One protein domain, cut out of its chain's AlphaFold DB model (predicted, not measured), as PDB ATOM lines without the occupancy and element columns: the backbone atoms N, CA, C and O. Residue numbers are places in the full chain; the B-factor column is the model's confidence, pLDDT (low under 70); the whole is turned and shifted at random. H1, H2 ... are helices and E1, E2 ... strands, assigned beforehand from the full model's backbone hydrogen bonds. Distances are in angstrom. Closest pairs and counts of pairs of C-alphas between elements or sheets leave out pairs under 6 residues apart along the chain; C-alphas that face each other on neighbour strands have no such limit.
ATOM      1  N   ASP A  53     135.069  -5.832  64.040       86.75
ATOM      2  CA  ASP A  53     135.738  -5.661  62.747       86.75
ATOM      3  C   ASP A  53     134.801  -5.054  61.699       86.75
ATOM      4  O   ASP A  53     135.161  -4.085  61.021       86.75
ATOM      5  N   ARG A  54     133.555  -5.543  61.613       86.00
ATOM      6  CA  ARG A  54     132.532  -4.955  60.729       86.00
ATOM      7  C   ARG A  54     132.246  -3.500  61.084       86.00
ATOM      8  O   ARG A  54     132.152  -2.655  60.189       86.00
ATOM      9  N   ARG A  55     132.142  -3.188  62.378       86.62
ATOM     10  CA  ARG A  55     131.947  -1.817  62.863       86.62
ATOM     11  C   ARG A  55     133.116  -0.917  62.467       86.62
ATOM     12  O   ARG A  55     132.885   0.175  61.955       86.62
ATOM     13  N   LEU A  56     134.356  -1.352  62.681       88.31
ATOM     14  CA  LEU A  56     135.553  -0.584  62.334       88.31
ATOM     15  C   LEU A  56     135.661  -0.346  60.825       88.31
ATOM     16  O   LEU A  56     135.939   0.780  60.404       88.31
ATOM     17  N   ALA A  57     135.384  -1.369  60.014       87.81
ATOM     18  CA  ALA A  57     135.366  -1.256  58.560       87.81
ATOM     19  C   ALA A  57     134.322  -0.232  58.089       87.81
ATOM     20  O   ALA A  57     134.643   0.657  57.300       87.81
ATOM     21  N   TYR A  58     133.103  -0.296  58.633       88.00
ATOM     22  CA  TYR A  58     132.050   0.674  58.335       88.00
ATOM     23  C   TYR A  58     132.447   2.102  58.720       88.00
ATOM     24  O   TYR A  58     132.312   3.017  57.912       88.00
ATOM     25  N   LEU A  59     132.958   2.309  59.938       88.00
ATOM     26  CA  LEU A  59     133.365   3.640  60.397       88.00
ATOM     27  C   LEU A  59     134.502   4.215  59.539       88.00
ATOM     28  O   LEU A  59     134.507   5.408  59.239       88.00
ATOM     29  N   THR A  60     135.443   3.370  59.115       89.12
ATOM     30  CA  THR A  60     136.549   3.762  58.229       89.12
ATOM     31  C   THR A  60     136.042   4.175  56.847       89.12
ATOM     32  O   THR A  60     136.430   5.232  56.344       89.12
ATOM     33  N   ASP A  61     135.142   3.389  56.250       89.25
ATOM     34  CA  ASP A  61     134.516   3.709  54.961       89.25
ATOM     35  C   ASP A  61     133.717   5.019  55.033       89.25
ATOM     36  O   ASP A  61     133.897   5.906  54.197       89.25
ATOM     37  N   MET A  62     132.908   5.192  56.082       88.94
ATOM     38  CA  MET A  62     132.117   6.406  56.289       88.94
ATOM     39  C   MET A  62     132.992   7.649  56.453       88.94
ATOM     40  O   MET A  62     132.720   8.650  55.801       88.94
ATOM     41  N   ASN A  63     134.062   7.589  57.249       88.19
ATOM     42  CA  ASN A  63     134.993   8.715  57.405       88.19
ATOM     43  C   ASN A  63     135.743   9.049  56.108       88.19
ATOM     44  O   ASN A  63     136.095  10.204  55.878       88.19
ATOM     45  N   THR A  64     135.995   8.044  55.265       89.44
ATOM     46  CA  THR A  64     136.657   8.236  53.967       89.44
ATOM     47  C   THR A  64     135.721   8.909  52.963       89.44
ATOM     48  O   THR A  64     136.141   9.808  52.238       89.44
ATOM     49  N   LYS A  65     134.450   8.493  52.918       89.88
ATOM     50  CA  LYS A  65     133.440   9.033  51.990       89.88
ATOM     51  C   LYS A  65     132.850  10.367  52.443       89.88
ATOM     52  O   LYS A  65     132.545  11.205  51.600       89.88
ATOM     53  N   TYR A  66     132.693  10.554  53.750       89.62
ATOM     54  CA  TYR A  66     132.036  11.700  54.380       89.62
ATOM     55  C   TYR A  66     132.941  12.247  55.498       89.62
ATOM     56  O   TYR A  66     132.845  11.808  56.645       89.62
ATOM     57  N   PRO A  67     133.865  13.176  55.192       86.88
ATOM     58  CA  PRO A  67     134.848  13.672  56.163       86.88
ATOM     59  C   PRO A  67     134.239  14.353  57.405       86.88
ATOM     60  O   PRO A  67     134.854  14.391  58.469       86.88
ATOM     61  N   ASP A  68     133.023  14.877  57.274       89.94
ATOM     62  CA  ASP A  68     132.166  15.449  58.320       89.94
ATOM     63  C   ASP A  68     131.641  14.408  59.323       89.94
ATOM     64  O   ASP A  68     131.302  14.753  60.459       89.94
ATOM     65  N   TYR A  69     131.631  13.125  58.949       91.69
ATOM     66  CA  TYR A  69     131.067  12.042  59.751       91.69
ATOM     67  C   TYR A  69     131.703  11.929  61.135       91.69
ATOM     68  O   TYR A  69     130.995  11.749  62.126       91.69
ATOM     69  N   LYS A  70     133.023  12.111  61.225       91.00
ATOM     70  CA  LYS A  70     133.739  12.086  62.504       91.00
ATOM     71  C   LYS A  70     133.289  13.208  63.444       91.00
ATOM     72  O   LYS A  70     133.043  12.940  64.615       91.00
ATOM     73  N   LEU A  71     133.136  14.433  62.935       92.81
ATOM     74  CA  LEU A  71     132.693  15.582  63.738       92.81
ATOM     75  C   LEU A  71     131.283  15.357  64.289       92.81
ATOM     76  O   LEU A  71     130.986  15.695  65.433       92.81
ATOM     77  N   VAL A  72     130.411  14.752  63.483       94.50
ATOM     78  CA  VAL A  72     129.040  14.450  63.895       94.50
ATOM     79  C   VAL A  72     129.029  13.315  64.922       94.50
ATOM     80  O   VAL A  72     128.314  13.403  65.914       94.50
ATOM     81  N   LEU A  73     129.860  12.282  64.767       92.12
ATOM     82  CA  LEU A  73     130.013  11.254  65.802       92.12
ATOM     83  C   LEU A  73     130.493  11.837  67.136       92.12
ATOM     84  O   LEU A  73     129.954  11.475  68.178       92.12
ATOM     85  N   GLU A  74     131.464  12.750  67.112       91.81
ATOM     86  CA  GLU A  74     131.949  13.446  68.312       91.81
ATOM     87  C   GLU A  74     130.845  14.296  68.963       91.81
ATOM     88  O   GLU A  74     130.699  14.291  70.187       91.81
ATOM     89  N   PHE A  75     130.000  14.951  68.159       92.69
ATOM     90  CA  PHE A  75     128.819  15.661  68.650       92.69
ATOM     91  C   PHE A  75     127.857  14.729  69.401       92.69
ATOM     92  O   PHE A  75     127.405  15.075  70.493       92.69
ATOM     93  N   PHE A  76     127.578  13.536  68.862       91.94
ATOM     94  CA  PHE A  76     126.713  12.546  69.519       91.94
ATOM     95  C   PHE A  76     127.377  11.807  70.689       91.94
ATOM     96  O   PHE A  76     126.674  11.256  71.532       91.94
ATOM     97  N   GLY A  77     128.710  11.794  70.750       88.31
ATOM     98  CA  GLY A  77     129.486  11.225  71.854       88.31
ATOM     99  C   GLY A  77     129.745  12.195  73.009       88.31
ATOM    100  O   GLY A  77     130.369  11.802  73.989       88.31
ATOM    101  N   SER A  78     129.309  13.452  72.897       86.25
ATOM    102  CA  SER A  78     129.498  14.465  73.937       86.25
ATOM    103  C   SER A  78     128.493  14.284  75.076       86.25
ATOM    104  O   SER A  78     127.280  14.302  74.854       86.25
ATOM    105  N   ASP A  79     128.996  14.169  76.305       80.56
ATOM    106  CA  ASP A  79     128.162  14.074  77.504       80.56
ATOM    107  C   ASP A  79     127.271  15.315  77.670       80.56
ATOM    108  O   ASP A  79     127.712  16.449  77.476       80.56
ATOM    109  N   ASN A  80     126.013  15.107  78.078       78.00
ATOM    110  CA  ASN A  80     125.025  16.164  78.340       78.00
ATOM    111  C   ASN A  80     124.816  17.158  77.181       78.00
ATOM    112  O   ASN A  80     124.521  18.331  77.414       78.00
ATOM    113  N   ASN A  81     124.961  16.708  75.932       85.81
ATOM    114  CA  ASN A  81     124.696  17.547  74.769       85.81
ATOM    115  C   ASN A  81     123.204  17.972  74.743       85.81
ATOM    116  O   ASN A  81     122.338  17.116  74.549       85.81
ATOM    117  N   PRO A  82     122.884  19.276  74.894       84.12
ATOM    118  CA  PRO A  82     121.504  19.753  75.041       84.12
ATOM    119  C   PRO A  82     120.666  19.608  73.765       84.12
ATOM    120  O   PRO A  82     119.446  19.732  73.816       84.12
ATOM    121  N   TYR A  83     121.303  19.352  72.622       88.88
ATOM    122  CA  TYR A  83     120.615  19.110  71.357       88.88
ATOM    123  C   TYR A  83     120.146  17.663  71.208       88.88
ATOM    124  O   TYR A  83     119.271  17.393  70.389       88.88
ATOM    125  N   ILE A  84     120.733  16.726  71.962       86.75
ATOM    126  CA  ILE A  84     120.389  15.306  71.883       86.75
ATOM    127  C   ILE A  84     119.203  15.052  72.803       86.75
ATOM    128  O   ILE A  84     119.343  14.894  74.012       86.75
ATOM    129  N   LEU A  85     118.019  15.009  72.200       84.50
ATOM    130  CA  LEU A  85     116.755  14.888  72.929       84.50
ATOM    131  C   LEU A  85     116.503  13.476  73.474       84.50
ATOM    132  O   LEU A  85     115.683  13.296  74.371       84.50
ATOM    133  N   GLU A  86     117.203  12.476  72.943       86.62
ATOM    134  CA  GLU A  86     117.086  11.089  73.376       86.62
ATOM    135  C   GLU A  86     118.405  10.356  73.150       86.62
ATOM    136  O   GLU A  86     119.004  10.446  72.079       86.62
ATOM    137  N   SER A  87     118.879   9.646  74.170       84.50
ATOM    138  CA  SER A  87     120.155   8.929  74.133       84.50
ATOM    139  C   SER A  87     119.999   7.504  73.579       84.50
ATOM    140  O   SER A  87     118.895   6.972  73.493       84.50
ATOM    141  N   ASN A  88     121.125   6.843  73.288       83.31
ATOM    142  CA  ASN A  88     121.198   5.423  72.896       83.31
ATOM    143  C   ASN A  88     120.521   5.058  71.560       83.31
ATOM    144  O   ASN A  88     120.046   3.937  71.388       83.31
ATOM    145  N   GLY A  89     120.485   5.987  70.611       88.81
ATOM    146  CA  GLY A  89     120.026   5.749  69.248       88.81
ATOM    147  C   GLY A  89     121.134   5.435  68.241       88.81
ATOM    148  O   GLY A  89     122.329   5.626  68.478       88.81
ATOM    149  N   ASP A  90     120.699   4.985  67.070       91.25
ATOM    150  CA  ASP A  90     121.543   4.722  65.915       91.25
ATOM    151  C   ASP A  90     121.632   5.939  64.996       91.25
ATOM    152  O   ASP A  90     120.627   6.396  64.449       91.25
ATOM    153  N   LEU A  91     122.857   6.415  64.768       93.06
ATOM    154  CA  LEU A  91     123.149   7.480  63.812       93.06
ATOM    155  C   LEU A  91     123.366   6.927  62.397       93.06
ATOM    156  O   LEU A  91     124.101   5.949  62.209       93.06
ATOM    157  N   TYR A  92     122.789   7.618  61.416       93.50
ATOM    158  CA  TYR A  92     122.905   7.341  59.989       93.50
ATOM    159  C   TYR A  92     123.101   8.641  59.202       93.50
ATOM    160  O   TYR A  92     122.383   9.620  59.415       93.50
ATOM    161  N   LYS A  93     124.044   8.655  58.253       92.06
ATOM    162  CA  LYS A  93     124.141   9.751  57.276       92.06
ATOM    163  C   LYS A  93     122.977   9.635  56.296       92.06
ATOM    164  O   LYS A  93     122.719   8.550  55.780       92.06
ATOM    165  N   ILE A  94     122.306  10.748  56.017       94.62
ATOM    166  CA  ILE A  94     121.357  10.825  54.902       94.62
ATOM    167  C   ILE A  94     122.173  11.041  53.623       94.62
ATOM    168  O   ILE A  94     122.933  12.008  53.537       94.62
ATOM    169  N   ILE A  95     122.075  10.106  52.678       91.69
ATOM    170  CA  ILE A  95     122.852  10.088  51.427       91.69
ATOM    171  C   ILE A  95     122.149  10.914  50.351       91.69
ATOM    172  O   ILE A  95     122.768  11.736  49.681       91.69
ATOM    173  N   ASP A  96     120.845  10.699  50.218       91.81
ATOM    174  CA  ASP A  96     119.953  11.415  49.319       91.81
ATOM    175  C   ASP A  96     118.528  11.405  49.892       91.81
ATOM    176  O   ASP A  96     118.209  10.646  50.823       91.81
ATOM    177  N   SER A  97     117.672  12.272  49.353       93.19
ATOM    178  CA  SER A  97     116.250  12.264  49.662       93.19
ATOM    179  C   SER A  97     115.379  12.426  48.417       93.19
ATOM    180  O   SER A  97     115.748  13.040  47.413       93.19
ATOM    181  N   GLN A  98     114.185  11.850  48.485       94.19
ATOM    182  CA  GLN A  98     113.163  11.934  47.452       94.19
ATOM    183  C   GLN A  98     111.855  12.420  48.074       94.19
ATOM    184  O   GLN A  98     111.414  11.895  49.099       94.19
ATOM    185  N   ILE A  99     111.211  13.377  47.415       92.56
ATOM    186  CA  ILE A  99     109.866  13.848  47.739       92.56
ATOM    187  C   ILE A  99     108.937  13.422  46.604       92.56
ATOM    188  O   ILE A  99     109.182  13.759  45.449       92.56
ATOM    189  N   ASP A 100     107.903  12.658  46.930       92.69
ATOM    190  CA  ASP A 100     106.796  12.331  46.031       92.69
ATOM    191  C   ASP A 100     105.575  13.152  46.453       92.69
ATOM    192  O   ASP A 100     105.089  13.004  47.579       92.69
ATOM    193  N   ASP A 101     105.135  14.048  45.575       89.62
ATOM    194  CA  ASP A 101     104.001  14.943  45.779       89.62
ATOM    195  C   ASP A 101     103.056  14.848  44.577       89.62
ATOM    196  O   ASP A 101     103.410  15.231  43.461       89.62
ATOM    197  N   ALA A 102     101.872  14.266  44.793       83.00
ATOM    198  CA  ALA A 102     100.862  14.034  43.757       83.00
ATOM    199  C   ALA A 102     101.410  13.356  42.474       83.00
ATOM    200  O   ALA A 102     100.954  13.627  41.364       83.00
ATOM    201  N   GLY A 103     102.398  12.459  42.612       78.75
ATOM    202  CA  GLY A 103     103.042  11.755  41.499       78.75
ATOM    203  C   GLY A 103     104.222  12.501  40.865       78.75
ATOM    204  O   GLY A 103     104.929  11.925  40.034       78.75
ATOM    205  N   SER A 104     104.478  13.749  41.270       86.12
ATOM    206  CA  SER A 104     105.715  14.462  40.958       86.12
ATOM    207  C   SER A 104     106.824  14.003  41.899       86.12
ATOM    208  O   SER A 104     106.682  14.063  43.119       86.12
ATOM    209  N   LYS A 105     107.948  13.554  41.335       87.88
ATOM    210  CA  LYS A 105     109.118  13.119  42.103       87.88
ATOM    211  C   LYS A 105     110.215  14.166  42.026       87.88
ATOM    212  O   LYS A 105     110.769  14.416  40.960       87.88
ATOM    213  N   ILE A 106     110.554  14.733  43.176       87.94
ATOM    214  CA  ILE A 106     111.657  15.673  43.340       87.94
ATOM    215  C   ILE A 106     112.779  14.945  44.072       87.94
ATOM    216  O   ILE A 106     112.602  14.492  45.202       87.94
ATOM    217  N   TYR A 107     113.938  14.851  43.429       82.00
ATOM    218  CA  TYR A 107     115.153  14.323  44.038       82.00
ATOM    219  C   TYR A 107     115.963  15.479  44.609       82.00
ATOM    220  O   TYR A 107     116.200  16.474  43.923       82.00
ATOM    221  N   LYS A 108     116.370  15.354  45.869       77.75
ATOM    222  CA  LYS A 108     117.234  16.315  46.541       77.75
ATOM    223  C   LYS A 108     118.535  15.620  46.914       77.75
ATOM    224  O   LYS A 108     118.561  14.700  47.728       77.75
ATOM    225  N   TYR A 109     119.615  16.090  46.307       66.88
ATOM    226  CA  TYR A 109     120.957  15.876  46.823       66.88
ATOM    227  C   TYR A 109     121.169  16.956  47.879       66.88
ATOM    228  O   TYR A 109     121.092  18.143  47.568       66.88
ATOM    229  N   GLU A 110     121.281  16.564  49.144       62.38
ATOM    230  CA  GLU A 110     121.348  17.545  50.221       62.38
ATOM    231  C   GLU A 110     122.750  18.157  50.287       62.38
ATOM    232  O   GLU A 110     123.679  17.546  50.802       62.38
ATOM    233  N   ASP A 111     122.873  19.403  49.819       64.12
ATOM    234  CA  ASP A 111     124.003  20.294  50.143       64.12
ATOM    235  C   ASP A 111     124.046  20.639  51.647       64.12
ATOM    236  O   ASP A 111     125.004  21.228  52.148       64.12
ATOM    237  N   VAL A 112     122.990  20.282  52.384       74.44
ATOM    238  CA  VAL A 112     122.862  20.479  53.825       74.44
ATOM    239  C   VAL A 112     123.360  19.237  54.557       74.44
ATOM    240  O   VAL A 112     122.995  18.101  54.250       74.44
ATOM    241  N   LEU A 113     124.178  19.457  55.582       91.44
ATOM    242  CA  LEU A 113     124.729  18.401  56.416       91.44
ATOM    243  C   LEU A 113     123.645  17.804  57.323       91.44
ATOM    244  O   LEU A 113     123.434  18.278  58.438       91.44
ATOM    245  N   MET A 114     122.939  16.779  56.839       94.19
ATOM    246  CA  MET A 114     121.848  16.142  57.582       94.19
ATOM    247  C   MET A 114     122.114  14.678  57.936       94.19
ATOM    248  O   MET A 114     122.734  13.918  57.177       94.19
ATOM    249  N   TYR A 115     121.610  14.298  59.111       95.69
ATOM    250  CA  TYR A 115     121.713  12.968  59.697       95.69
ATOM    251  C   TYR A 115     120.381  12.506  60.248       95.69
ATOM    252  O   TYR A 115     119.647  13.268  60.871       95.69
ATOM    253  N   PHE A 116     120.113  11.221  60.074       96.00
ATOM    254  CA  PHE A 116     118.996  10.543  60.695       96.00
ATOM    255  C   PHE A 116     119.475   9.835  61.962       96.00
ATOM    256  O   PHE A 116     120.500   9.151  61.953       96.00
ATOM    257  N   TYR A 117     118.729   9.983  63.047       95.62
ATOM    258  CA  TYR A 117     119.013   9.348  64.324       95.62
ATOM    259  C   TYR A 117     117.780   8.577  64.790       95.62
ATOM    260  O   TYR A 117     116.718   9.152  65.031       95.62
ATOM    261  N   LYS A 118     117.918   7.256  64.877       93.62
ATOM    262  CA  LYS A 118     116.861   6.342  65.310       93.62
ATOM    263  C   LYS A 118     117.036   6.045  66.789       93.62
ATOM    264  O   LYS A 118     117.878   5.222  67.138       93.62
ATOM    265  N   ALA A 119     116.256   6.705  67.632       92.06
ATOM    266  CA  ALA A 119     116.225   6.421  69.057       92.06
ATOM    267  C   ALA A 119     115.144   5.371  69.379       92.06
ATOM    268  O   ALA A 119     114.647   4.684  68.482       92.06
ATOM    269  N   LYS A 120     114.837   5.190  70.663       88.50
ATOM    270  CA  LYS A 120     113.906   4.172  71.153       88.50
ATOM    271  C   LYS A 120     112.448   4.585  70.954       88.50
ATOM    272  O   LYS A 120     111.631   3.736  70.623       88.50
ATOM    273  N   GLU A 121     112.131   5.848  71.208       87.81
ATOM    274  CA  GLU A 121     110.762   6.377  71.202       87.81
ATOM    275  C   GLU A 121     110.503   7.327  70.037       87.81
ATOM    276  O   GLU A 121     109.354   7.606  69.697       87.81
ATOM    277  N   ASN A 122     111.562   7.855  69.429       92.38
ATOM    278  CA  ASN A 122     111.447   8.842  68.373       92.38
ATOM    279  C   ASN A 122     112.518   8.640  67.301       92.38
ATOM    280  O   ASN A 122     113.627   8.150  67.535       92.38
ATOM    281  N   PHE A 123     112.190   9.119  66.111       94.12
ATOM    282  CA  PHE A 123     113.144   9.383  65.055       94.12
ATOM    283  C   PHE A 123     113.491  10.864  65.039       94.12
ATOM    284  O   PHE A 123     112.641  11.727  65.274       94.12
ATOM    285  N   TYR A 124     114.732  11.162  64.688       95.50
ATOM    286  CA  TYR A 124     115.208  12.527  64.572       95.50
ATOM    287  C   TYR A 124     115.929  12.727  63.253       95.50
ATOM    288  O   TYR A 124     116.637  11.842  62.770       95.50
ATOM    289  N   ILE A 125     115.776  13.915  62.687       95.88
ATOM    290  CA  ILE A 125     116.599  14.384  61.582       95.88
ATOM    291  C   ILE A 125     117.316  15.637  62.072       95.88
ATOM    292  O   ILE A 125     116.686  16.664  62.322       95.88
ATOM    293  N   TYR A 126     118.626  15.521  62.243       96.38
ATOM    294  CA  TYR A 126     119.500  16.610  62.651       96.38
ATOM    295  C   TYR A 126     120.071  17.282  61.411       96.38
ATOM    296  O   TYR A 126     120.569  16.602  60.514       96.38
ATOM    297  N   SER A 127     120.038  18.608  61.392       95.25
ATOM    298  CA  SER A 127     120.729  19.432  60.408       95.25
ATOM    299  C   SER A 127     121.860  20.180  61.094       95.25
ATOM    300  O   SER A 127     121.715  20.686  62.211       95.25
ATOM    301  N   PHE A 128     122.989  20.253  60.405       94.44
ATOM    302  CA  PHE A 128     124.187  20.907  60.889       94.44
ATOM    303  C   PHE A 128     124.711  21.919  59.876       94.44
ATOM    304  O   PHE A 128     124.412  21.874  58.682       94.44
ATOM    305  N   SER A 129     125.555  22.812  60.371       92.94
ATOM    306  CA  SER A 129     126.467  23.627  59.579       92.94
ATOM    307  C   SER A 129     127.882  23.469  60.127       92.94
ATOM    308  O   SER A 129     128.070  23.132  61.299       92.94
ATOM    309  N   ILE A 130     128.877  23.693  59.275       91.44
ATOM    310  CA  ILE A 130     130.283  23.741  59.673       91.44
ATOM    311  C   ILE A 130     130.755  25.170  59.436       91.44
ATOM    312  O   ILE A 130     130.642  25.679  58.321       91.44
ATOM    313  N   ASP A 131     131.242  25.826  60.484       89.06
ATOM    314  CA  ASP A 131     131.794  27.171  60.353       89.06
ATOM    315  C   ASP A 131     133.223  27.164  59.775       89.06
ATOM    316  O   ASP A 131     133.852  26.121  59.573       89.06
ATOM    317  N   ASN A 132     133.775  28.354  59.531       87.88
ATOM    318  CA  ASN A 132     135.130  28.507  58.994       87.88
ATOM    319  C   ASN A 132     136.225  27.942  59.920       87.88
ATOM    320  O   ASN A 132     137.322  27.635  59.453       87.88
ATOM    321  N   ALA A 133     135.946  27.790  61.218       88.12
ATOM    322  CA  ALA A 133     136.845  27.176  62.193       88.12
ATOM    323  C   ALA A 133     136.680  25.645  62.264       88.12
ATOM    324  O   ALA A 133     137.279  25.004  63.128       88.12
ATOM    325  N   LYS A 134     135.906  25.050  61.344       87.12
ATOM    326  CA  LYS A 134     135.550  23.624  61.298       87.12
ATOM    327  C   LYS A 134     134.763  23.148  62.519       87.12
ATOM    328  O   LYS A 134     134.760  21.955  62.823       87.12
ATOM    329  N   LYS A 135     134.082  24.056  63.215       89.06
ATOM    330  CA  LYS A 135     133.206  23.696  64.321       89.06
ATOM    331  C   LYS A 135     131.830  23.326  63.778       89.06
ATOM    332  O   LYS A 135     131.242  24.056  62.979       89.06
ATOM    333  N   LEU A 136     131.330  22.179  64.230       91.50
ATOM    334  CA  LEU A 136     129.988  21.708  63.924       91.50
ATOM    335  C   LEU A 136     128.966  22.467  64.779       91.50
ATOM    336  O   LEU A 136     129.084  22.501  66.005       91.50
ATOM    337  N   ASN A 137     127.949  23.035  64.140       91.56
ATOM    338  CA  ASN A 137     126.832  23.701  64.803       91.56
ATOM    339  C   ASN A 137     125.527  23.009  64.403       91.56
ATOM    340  O   ASN A 137     125.250  22.863  63.211       91.56
ATOM    341  N   CYS A 138     124.722  22.585  65.379       93.50
ATOM    342  CA  CYS A 138     123.380  22.065  65.118       93.50
ATOM    343  C   CYS A 138     122.447  23.234  64.791       93.50
ATOM    344  O   CYS A 138     122.305  24.150  65.597       93.50
ATOM    345  N   THR A 139     121.853  23.224  63.598       94.25
ATOM    346  CA  THR A 139     120.993  24.310  63.103       94.25
ATOM    347  C   THR A 139     119.515  23.986  63.263       94.25
ATOM    348  O   THR A 139     118.705  24.877  63.508       94.25
ATOM    349  N   SER A 140     119.147  22.709  63.169       95.19
ATOM    350  CA  SER A 140     117.784  22.271  63.454       95.19
ATOM    351  C   SER A 140     117.700  20.799  63.818       95.19
ATOM    352  O   SER A 140     118.510  19.984  63.374       95.19
ATOM    353  N   VAL A 141     116.657  20.458  64.568       95.44
ATOM    354  CA  VAL A 141     116.258  19.087  64.878       95.44
ATOM    355  C   VAL A 141     114.793  18.921  64.514       95.44
ATOM    356  O   VAL A 141     113.926  19.579  65.080       95.44
ATOM    357  N   ARG A 142     114.500  18.013  63.587       94.88
ATOM    358  CA  ARG A 142     113.143  17.515  63.360       94.88
ATOM    359  C   ARG A 142     112.941  16.276  64.209       94.88
ATOM    360  O   ARG A 142     113.613  15.274  63.975       94.88
ATOM    361  N   ARG A 143     112.003  16.328  65.149       93.62
ATOM    362  CA  ARG A 143     111.572  15.171  65.937       93.62
ATOM    363  C   ARG A 143     110.304  14.587  65.323       93.62
ATOM    364  O   ARG A 143     109.391  15.325  64.958       93.62
ATOM    365  N   ILE A 144     110.265  13.266  65.202       92.44
ATOM    366  CA  ILE A 144     109.146  12.502  64.652       92.44
ATOM    367  C   ILE A 144     108.890  11.333  65.600       92.44
ATOM    368  O   ILE A 144     109.782  10.506  65.781       92.44
ATOM    369  N   GLY A 145     107.706  11.248  66.206       86.19
ATOM    370  CA  GLY A 145     107.394  10.138  67.114       86.19
ATOM    371  C   GLY A 145     107.528   8.773  66.422       86.19
ATOM    372  O   GLY A 145     107.186   8.639  65.238       86.19
ATOM    373  N   ASP A 146     108.022   7.764  67.145       77.94
ATOM    374  CA  ASP A 146     107.996   6.373  66.690       77.94
ATOM    375  C   ASP A 146     106.637   5.748  67.023       77.94
ATOM    376  O   ASP A 146     106.123   5.840  68.138       77.94
ATOM    377  N   GLY A 147     106.009   5.134  66.028       63.75
ATOM    378  CA  GLY A 147     104.674   4.584  66.169       63.75
ATOM    379  C   GLY A 147     104.218   3.868  64.912       63.75
ATOM    380  O   GLY A 147     104.560   4.228  63.790       63.75
ATOM    381  N   VAL A 148     103.389   2.841  65.099       56.22
ATOM    382  CA  VAL A 148     102.813   2.046  63.997       56.22
ATOM    383  C   VAL A 148     101.779   2.858  63.185       56.22
ATOM    384  O   VAL A 148     101.394   2.461  62.084       56.22
ATOM    385  N   PHE A 149     101.342   4.009  63.711       63.84
ATOM    386  CA  PHE A 149     100.300   4.871  63.151       63.84
ATOM    387  C   PHE A 149     100.796   6.307  62.938       63.84
ATOM    388  O   PHE A 149     101.978   6.558  62.738       63.84
ATOM    389  N   LYS A 150      99.853   7.249  62.911       74.69
ATOM    390  CA  LYS A 150     100.118   8.674  62.828       74.69
ATOM    391  C   LYS A 150     100.834   9.158  64.090       74.69
ATOM    392  O   LYS A 150     100.329   8.934  65.185       74.69
ATOM    393  N   THR A 151     101.969   9.822  63.921       77.62
ATOM    394  CA  THR A 151     102.777  10.386  65.006       77.62
ATOM    395  C   THR A 151     103.007  11.870  64.792       77.62
ATOM    396  O   THR A 151     102.980  12.360  63.662       77.62
ATOM    397  N   ASP A 152     103.183  12.606  65.878       84.06
ATOM    398  CA  ASP A 152     103.467  14.029  65.836       84.06
ATOM    399  C   ASP A 152     104.873  14.306  65.293       84.06
ATOM    400  O   ASP A 152     105.825  13.538  65.473       84.06
ATOM    401  N   MET A 153     104.993  15.437  64.606       89.69
ATOM    402  CA  MET A 153     106.261  15.975  64.143       89.69
ATOM    403  C   MET A 153     106.368  17.442  64.526       89.69
ATOM    404  O   MET A 153     105.420  18.214  64.346       89.69
ATOM    405  N   HIS A 154     107.545  17.837  64.992       91.25
ATOM    406  CA  HIS A 154     107.893  19.236  65.192       91.25
ATOM    407  C   HIS A 154     109.348  19.493  64.810       91.25
ATOM    408  O   HIS A 154     110.222  18.644  64.998       91.25
ATOM    409  N   ASP A 155     109.579  20.679  64.258       92.81
ATOM    410  CA  ASP A 155     110.899  21.175  63.896       92.81
ATOM    411  C   ASP A 155     111.352  22.185  64.950       92.81
ATOM    412  O   ASP A 155     110.631  23.136  65.244       92.81
ATOM    413  N   ILE A 156     112.550  21.995  65.492       94.00
ATOM    414  CA  ILE A 156     113.199  22.897  66.444       94.00
ATOM    415  C   ILE A 156     114.379  23.537  65.720       94.00
ATOM    416  O   ILE A 156     115.223  22.828  65.171       94.00
ATOM    417  N   VAL A 157     114.437  24.866  65.691       94.00
ATOM    418  CA  VAL A 157     115.479  25.629  64.992       94.00
ATOM    419  C   VAL A 157     116.330  26.383  65.999       94.00
ATOM    420  O   VAL A 157     115.805  27.026  66.912       94.00
ATOM    421  N   PHE A 158     117.642  26.314  65.796       90.94
ATOM    422  CA  PHE A 158     118.637  26.889  66.685       90.94
ATOM    423  C   PHE A 158     119.427  28.004  65.995       90.94
ATOM    424  O   PHE A 158     119.886  27.842  64.867       90.94
ATOM    425  N   GLU A 159     119.648  29.102  66.713       87.75
ATOM    426  CA  GLU A 159     120.619  30.150  66.373       87.75
ATOM    427  C   GLU A 159     121.431  30.479  67.628       87.75
ATOM    428  O   GLU A 159     120.883  30.530  68.730       87.75
ATOM    429  N   ASP A 160     122.750  30.642  67.493       84.56
ATOM    430  CA  ASP A 160     123.665  30.937  68.609       84.56
ATOM    431  C   ASP A 160     123.473  30.037  69.846       84.56
ATOM    432  O   ASP A 160     123.570  30.472  70.996       84.56
ATOM    433  N   ASN A 161     123.219  28.750  69.605       78.81
ATOM    434  CA  ASN A 161     122.932  27.731  70.618       78.81
ATOM    435  C   ASN A 161     121.631  27.923  71.417       78.81
ATOM    436  O   ASN A 161     121.486  27.384  72.516       78.81
ATOM    437  N   LYS A 162     120.675  28.686  70.888       86.12
ATOM    438  CA  LYS A 162     119.363  28.918  71.496       86.12
ATOM    439  C   LYS A 162     118.257  28.500  70.547       86.12
ATOM    440  O   LYS A 162     118.369  28.692  69.342       86.12
ATOM    441  N   ILE A 163     117.171  27.971  71.105       89.38
ATOM    442  CA  ILE A 163     115.941  27.738  70.347       89.38
ATOM    443  C   ILE A 163     115.371  29.101  69.962       89.38
ATOM    444  O   ILE A 163     115.087  29.924  70.834       89.38
ATOM    445  N   VAL A 164     115.213  29.336  68.662       94.12
ATOM    446  CA  VAL A 164     114.601  30.565  68.129       94.12
ATOM    447  C   VAL A 164     113.231  30.320  67.514       94.12
ATOM    448  O   VAL A 164     112.438  31.253  67.389       94.12
ATOM    449  N   ARG A 165     112.933  29.073  67.130       92.69
ATOM    450  CA  ARG A 165     111.649  28.696  66.538       92.69
ATOM    451  C   ARG A 165     111.328  27.229  66.799       92.69
ATOM    452  O   ARG A 165     112.203  26.375  66.682       92.69
ATOM    453  N   GLU A 166     110.055  26.965  67.070       92.62
ATOM    454  CA  GLU A 166     109.470  25.626  67.130       92.62
ATOM    455  C   GLU A 166     108.237  25.577  66.223       92.62
ATOM    456  O   GLU A 166     107.296  26.353  66.397       92.62
ATOM    457  N   ASP A 167     108.243  24.673  65.244       91.62
ATOM    458  CA  ASP A 167     107.178  24.529  64.253       91.62
ATOM    459  C   ASP A 167     106.521  23.147  64.366       91.62
ATOM    460  O   ASP A 167     107.105  22.137  63.970       91.62
ATOM    461  N   PHE A 168     105.270  23.085  64.823       88.50
ATOM    462  CA  PHE A 168     104.493  21.841  64.881       88.50
ATOM    463  C   PHE A 168     103.898  21.512  63.504       88.50
ATOM    464  O   PHE A 168     103.121  22.286  62.947       88.50
ATOM    465  N   LYS A 169     104.267  20.358  62.935       81.94
ATOM    466  CA  LYS A 169     103.917  19.956  61.558       81.94
ATOM    467  C   LYS A 169     102.707  19.016  61.473       81.94
ATOM    468  O   LYS A 169     102.254  18.712  60.370       81.94
ATOM    469  N   GLY A 170     102.154  18.600  62.612       82.00
ATOM    470  CA  GLY A 170     100.996  17.708  62.694       82.00
ATOM    471  C   GLY A 170     101.375  16.230  62.611       82.00
ATOM    472  O   GLY A 170     102.483  15.845  62.969       82.00
ATOM    473  N   GLU A 171     100.425  15.406  62.171       85.19
ATOM    474  CA  GLU A 171     100.542  13.949  62.175       85.19
ATOM    475  C   GLU A 171     101.152  13.373  60.884       85.19
ATOM    476  O   GLU A 171     100.717  13.697  59.773       85.19
ATOM    477  N   PHE A 172     102.078  12.425  61.030       88.75
ATOM    478  CA  PHE A 172     102.773  11.743  59.940       88.75
ATOM    479  C   PHE A 172     102.735  10.227  60.104       88.75
ATOM    480  O   PHE A 172     102.759   9.704  61.208       88.75
ATOM    481  N   LEU A 173     102.725   9.502  58.989       89.94
ATOM    482  CA  LEU A 173     103.010   8.067  58.970       89.94
ATOM    483  C   LEU A 173     104.488   7.855  58.686       89.94
ATOM    484  O   LEU A 173     104.975   8.359  57.667       89.94
ATOM    485  N   THR A 174     105.160   7.073  59.522       91.25
ATOM    486  CA  THR A 174     106.588   6.765  59.400       91.25
ATOM    487  C   THR A 174     106.826   5.300  59.043       91.25
ATOM    488  O   THR A 174     105.977   4.431  59.250       91.25
ATOM    489  N   LYS A 175     107.980   5.011  58.436       91.44
ATOM    490  CA  LYS A 175     108.450   3.646  58.196       91.44
ATOM    491  C   LYS A 175     109.964   3.623  58.022       91.44
ATOM    492  O   LYS A 175     110.480   4.199  57.068       91.44
ATOM    493  N   PHE A 176     110.654   2.881  58.879       92.12
ATOM    494  CA  PHE A 176     112.033   2.456  58.644       92.12
ATOM    495  C   PHE A 176     112.022   1.088  57.948       92.12
ATOM    496  O   PHE A 176     111.329   0.173  58.399       92.12
ATOM    497  N   TYR A 177     112.730   0.934  56.831       93.31
ATOM    498  CA  TYR A 177     112.743  -0.324  56.079       93.31
ATOM    499  C   TYR A 177     114.051  -0.551  55.321       93.31
ATOM    500  O   TYR A 177     114.844   0.364  55.129       93.31
ATOM    501  N   LYS A 178     114.264  -1.797  54.897       94.75
ATOM    502  CA  LYS A 178     115.397  -2.223  54.070       94.75
ATOM    503  C   LYS A 178     114.881  -2.618  52.690       94.75
ATOM    504  O   LYS A 178     113.809  -3.215  52.591       94.75
ATOM    505  N   GLU A 179     115.633  -2.288  51.652       94.38
ATOM    506  CA  GLU A 179     115.347  -2.682  50.273       94.38
ATOM    507  C   GLU A 179     116.674  -2.992  49.575       94.38
ATOM    508  O   GLU A 179     117.570  -2.151  49.481       94.38
ATOM    509  N   GLY A 180     116.844  -4.249  49.155       92.69
ATOM    510  CA  GLY A 180     118.141  -4.750  48.704       92.69
ATOM    511  C   GLY A 180     119.211  -4.625  49.795       92.69
ATOM    512  O   GLY A 180     119.016  -5.081  50.917       92.69
ATOM    513  N   LYS A 181     120.348  -4.003  49.458       91.12
ATOM    514  CA  LYS A 181     121.481  -3.773  50.381       91.12
ATOM    515  C   LYS A 181     121.432  -2.417  51.096       91.12
ATOM    516  O   LYS A 181     122.389  -2.056  51.777       91.12
ATOM    517  N   GLN A 182     120.355  -1.661  50.906       93.31
ATOM    518  CA  GLN A 182     120.199  -0.300  51.408       93.31
ATOM    519  C   GLN A 182     119.089  -0.242  52.462       93.31
ATOM    520  O   GLN A 182     118.214  -1.113  52.543       93.31
ATOM    521  N   GLN A 183     119.116   0.808  53.267       95.31
ATOM    522  CA  GLN A 183     118.122   1.100  54.294       95.31
ATOM    523  C   GLN A 183     117.576   2.514  54.120       95.31
ATOM    524  O   GLN A 183     118.277   3.433  53.699       95.31
ATOM    525  N   TYR A 184     116.305   2.677  54.461       96.50
ATOM    526  CA  TYR A 184     115.534   3.872  54.170       96.50
ATOM    527  C   TYR A 184     114.660   4.257  55.354       96.50
ATOM    528  O   TYR A 184     114.131   3.404  56.074       96.50
ATOM    529  N   PHE A 185     114.435   5.558  55.493       95.50
ATOM    530  CA  PHE A 185     113.399   6.095  56.360       95.50
ATOM    531  C   PHE A 185     112.398   6.889  55.534       95.50
ATOM    532  O   PHE A 185     112.769   7.764  54.758       95.50
ATOM    533  N   ARG A 186     111.114   6.591  55.700       94.81
ATOM    534  CA  ARG A 186     110.026   7.278  55.016       94.81
ATOM    535  C   ARG A 186     109.108   7.932  56.028       94.81
ATOM    536  O   ARG A 186     108.716   7.289  56.996       94.81
ATOM    537  N   TYR A 187     108.700   9.164  55.754       92.69
ATOM    538  CA  TYR A 187     107.639   9.846  56.486       92.69
ATOM    539  C   TYR A 187     106.679  10.533  55.515       92.69
ATOM    540  O   TYR A 187     107.073  10.990  54.443       92.69
ATOM    541  N   SER A 188     105.392  10.561  55.851       91.69
ATOM    542  CA  SER A 188     104.365  11.108  54.958       91.69
ATOM    543  C   SER A 188     103.202  11.738  55.700       91.69
ATOM    544  O   SER A 188     102.767  11.209  56.719       91.69
ATOM    545  N   ASN A 189     102.662  12.813  55.140       90.38
ATOM    546  CA  ASN A 189     101.461  13.500  55.602       90.38
ATOM    547  C   ASN A 189     100.496  13.727  54.433       90.38
ATOM    548  O   ASN A 189     100.815  13.463  53.272       90.38
ATOM    549  N   LYS A 190      99.286  14.190  54.756       86.38
ATOM    550  CA  LYS A 190      98.332  14.681  53.761       86.38
ATOM    551  C   LYS A 190      98.316  16.205  53.774       86.38
ATOM    552  O   LYS A 190      98.105  16.789  54.833       86.38
ATOM    553  N   ILE A 191      98.487  16.823  52.611       81.88
ATOM    554  CA  ILE A 191      98.379  18.267  52.394       81.88
ATOM    555  C   ILE A 191      97.306  18.467  51.325       81.88
ATOM    556  O   ILE A 191      97.398  17.895  50.248       81.88
ATOM    557  N   ASN A 192      96.246  19.218  51.635       83.06
ATOM    558  CA  ASN A 192      95.118  19.465  50.718       83.06
ATOM    559  C   ASN A 192      94.451  18.196  50.139       83.06
ATOM    560  O   ASN A 192      93.863  18.231  49.067       83.06
ATOM    561  N   GLY A 193      94.511  17.074  50.866       81.00
ATOM    562  CA  GLY A 193      93.972  15.780  50.429       81.00
ATOM    563  C   GLY A 193      94.997  14.878  49.737       81.00
ATOM    564  O   GLY A 193      94.857  13.654  49.816       81.00
ATOM    565  N   ASP A 194      96.065  15.459  49.195       85.75
ATOM    566  CA  ASP A 194      97.151  14.747  48.531       85.75
ATOM    567  C   ASP A 194      98.203  14.272  49.530       85.75
ATOM    568  O   ASP A 194      98.461  14.901  50.558       85.75
ATOM    569  N   ARG A 195      98.788  13.103  49.263       88.19
ATOM    570  CA  ARG A 195      99.816  12.521  50.128       88.19
ATOM    571  C   ARG A 195     101.189  12.987  49.665       88.19
ATOM    572  O   ARG A 195     101.599  12.629  48.568       88.19
ATOM    573  N   VAL A 196     101.915  13.660  50.550       90.69
ATOM    574  CA  VAL A 196     103.328  13.987  50.350       90.69
ATOM    575  C   VAL A 196     104.173  12.943  51.071       90.69
ATOM    576  O   VAL A 196     103.977  12.679  52.261       90.69
ATOM    577  N   VAL A 197     105.096  12.307  50.352       93.31
ATOM    578  CA  VAL A 197     105.960  11.245  50.876       93.31
ATOM    579  C   VAL A 197     107.414  11.664  50.756       93.31
ATOM    580  O   VAL A 197     107.932  11.824  49.660       93.31
ATOM    581  N   ASN A 198     108.095  11.764  51.892       93.44
ATOM    582  CA  ASN A 198     109.531  11.988  51.954       93.44
ATOM    583  C   ASN A 198     110.213  10.646  52.227       93.44
ATOM    584  O   ASN A 198     109.842   9.946  53.168       93.44
ATOM    585  N   THR A 199     111.193  10.281  51.409       95.69
ATOM    586  CA  THR A 199     112.020   9.082  51.589       95.69
ATOM    587  C   THR A 199     113.477   9.505  51.689       95.69
ATOM    588  O   THR A 199     113.969  10.214  50.818       95.69
ATOM    589  N   LEU A 200     114.147   9.078  52.752       96.25
ATOM    590  CA  LEU A 200     115.563   9.298  53.009       96.25
ATOM    591  C   LEU A 200     116.312   7.997  52.748       96.25
ATOM    592  O   LEU A 200     115.958   6.965  53.326       96.25
ATOM    593  N   ASN A 201     117.346   8.051  51.918       95.19
ATOM    594  CA  ASN A 201     118.300   6.963  51.761       95.19
ATOM    595  C   ASN A 201     119.370   7.074  52.848       95.19
ATOM    596  O   ASN A 201     120.075   8.079  52.945       95.19
ATOM    597  N   LEU A 202     119.480   6.038  53.675       94.44
ATOM    598  CA  LEU A 202     120.389   5.984  54.821       94.44
ATOM    599  C   LEU A 202     121.636   5.140  54.532       94.44
ATOM    600  O   LEU A 202     122.351   4.749  55.459       94.44
ATOM    601  N   GLY A 203     121.868   4.831  53.256       91.38
ATOM    602  CA  GLY A 203     123.001   4.057  52.786       91.38
ATOM    603  C   GLY A 203     122.890   2.572  53.110       91.38
ATOM    604  O   GLY A 203     121.797   2.023  53.291       91.38
ATOM    605  N   ALA A 204     124.049   1.915  53.124       89.69
ATOM    606  CA  ALA A 204     124.134   0.475  53.284       89.69
ATOM    607  C   ALA A 204     123.568   0.034  54.639       89.69
ATOM    608  O   ALA A 204     123.660   0.751  55.638       89.69
ATOM    609  N   ILE A 205     122.995  -1.168  54.667       87.81
ATOM    610  CA  ILE A 205     122.458  -1.770  55.889       87.81
ATOM    611  C   ILE A 205     123.540  -1.811  56.977       87.81
ATOM    612  O   ILE A 205     124.608  -2.395  56.795       87.81
TER     613      ILE A 205
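What this domain is: This is residues 53 to 205 of the 208 residues of an uncharacterized protein of Myroides albus (UniProt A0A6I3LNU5). One long antiparallel sheet is folded over at E8 into two leaves that face each other, E1, E4, E5, E6 and E7 in one and E9, E10, E2 and E3 in the other. The sheet curls round the short helix H2, which packs on the first leaf at E1, E4, E5 and E6; H1 is off the sheet and meets H2 at a corner. The 153 printed residues hold two named helices, then ten strands, mostly strand in class, and the sheet's order is E1, E4, E5, E6, E7, E8, E9, E10, E2, E3. The whole is compact, with a radius of gyration of the C-alphas of 15.7 A and spans of 45 by 40 by 29 A.

Where its parts are: H1, residues 53 to 65, begins at C-alpha 53 (135.738, -5.661, 62.747) and is 18.4 A long; H2 is residues 69 to 76. The strands are E1, residues 90 to 93; E2, 96 to 101; E3, 104 to 108; E4, 113 to 118; E5, 122 to 130, 25.5 A; E6, 136 to 145, 25.6 A; E7, 150 to 159, 29.9 A; E8, 162 to 179, 38.3 A; E9, 182 to 191, 28.7 A; and E10, 194 to 204, 30.9 A, ending at C-alpha 204 (124.134, 0.475, 53.284).

How they stand to each other: The sheet is twisted, with edge strands E1 and E3. E4 to E10 form a meander, each strand the antiparallel neighbour of the one before. E1 and E4 are antiparallel at 153 degrees, with N 92 and O 116 2.8 A apart. E6 bends by 59 degrees at residue 139 and E8 by 91 degrees at residue 165. E8 pairs with E7 over residues 162 to 173, N 155 and O 167 being 2.9 A apart, and with E9 over residues 173 to 179, N 175 and O 186 being 2.8 A apart. E10 and E2 are antiparallel at 165 degrees, with N 199 and O 98 2.8 A apart. E1 runs on into E2 at 86 degrees, and the closest C-alphas of E1 and E10, Lys 93 and Leu 202, are 5.9 A apart. H2 is on the sheet; its closest C-alphas with E6 are Leu 71 and Leu 136, 6.7 A. H1, with residues 62 to 63 alone, only just touches H2, only at the corner, with 3 pairs of C-alphas within 8 A, the closest Asn 63 and Tyr 69 at 5.7 A. In H1 and H2 every O i to N i+4 pair is within hydrogen-bond range.

The domain as a whole: The farthest C-alphas, Asp 53 and Asn 192, are 49.3 A apart. The printed part has no cut, and its one long link is H2 to E1. Mean pLDDT of the printed part is 88.6; residues 109 to 111 and 147 to 149 are under 70.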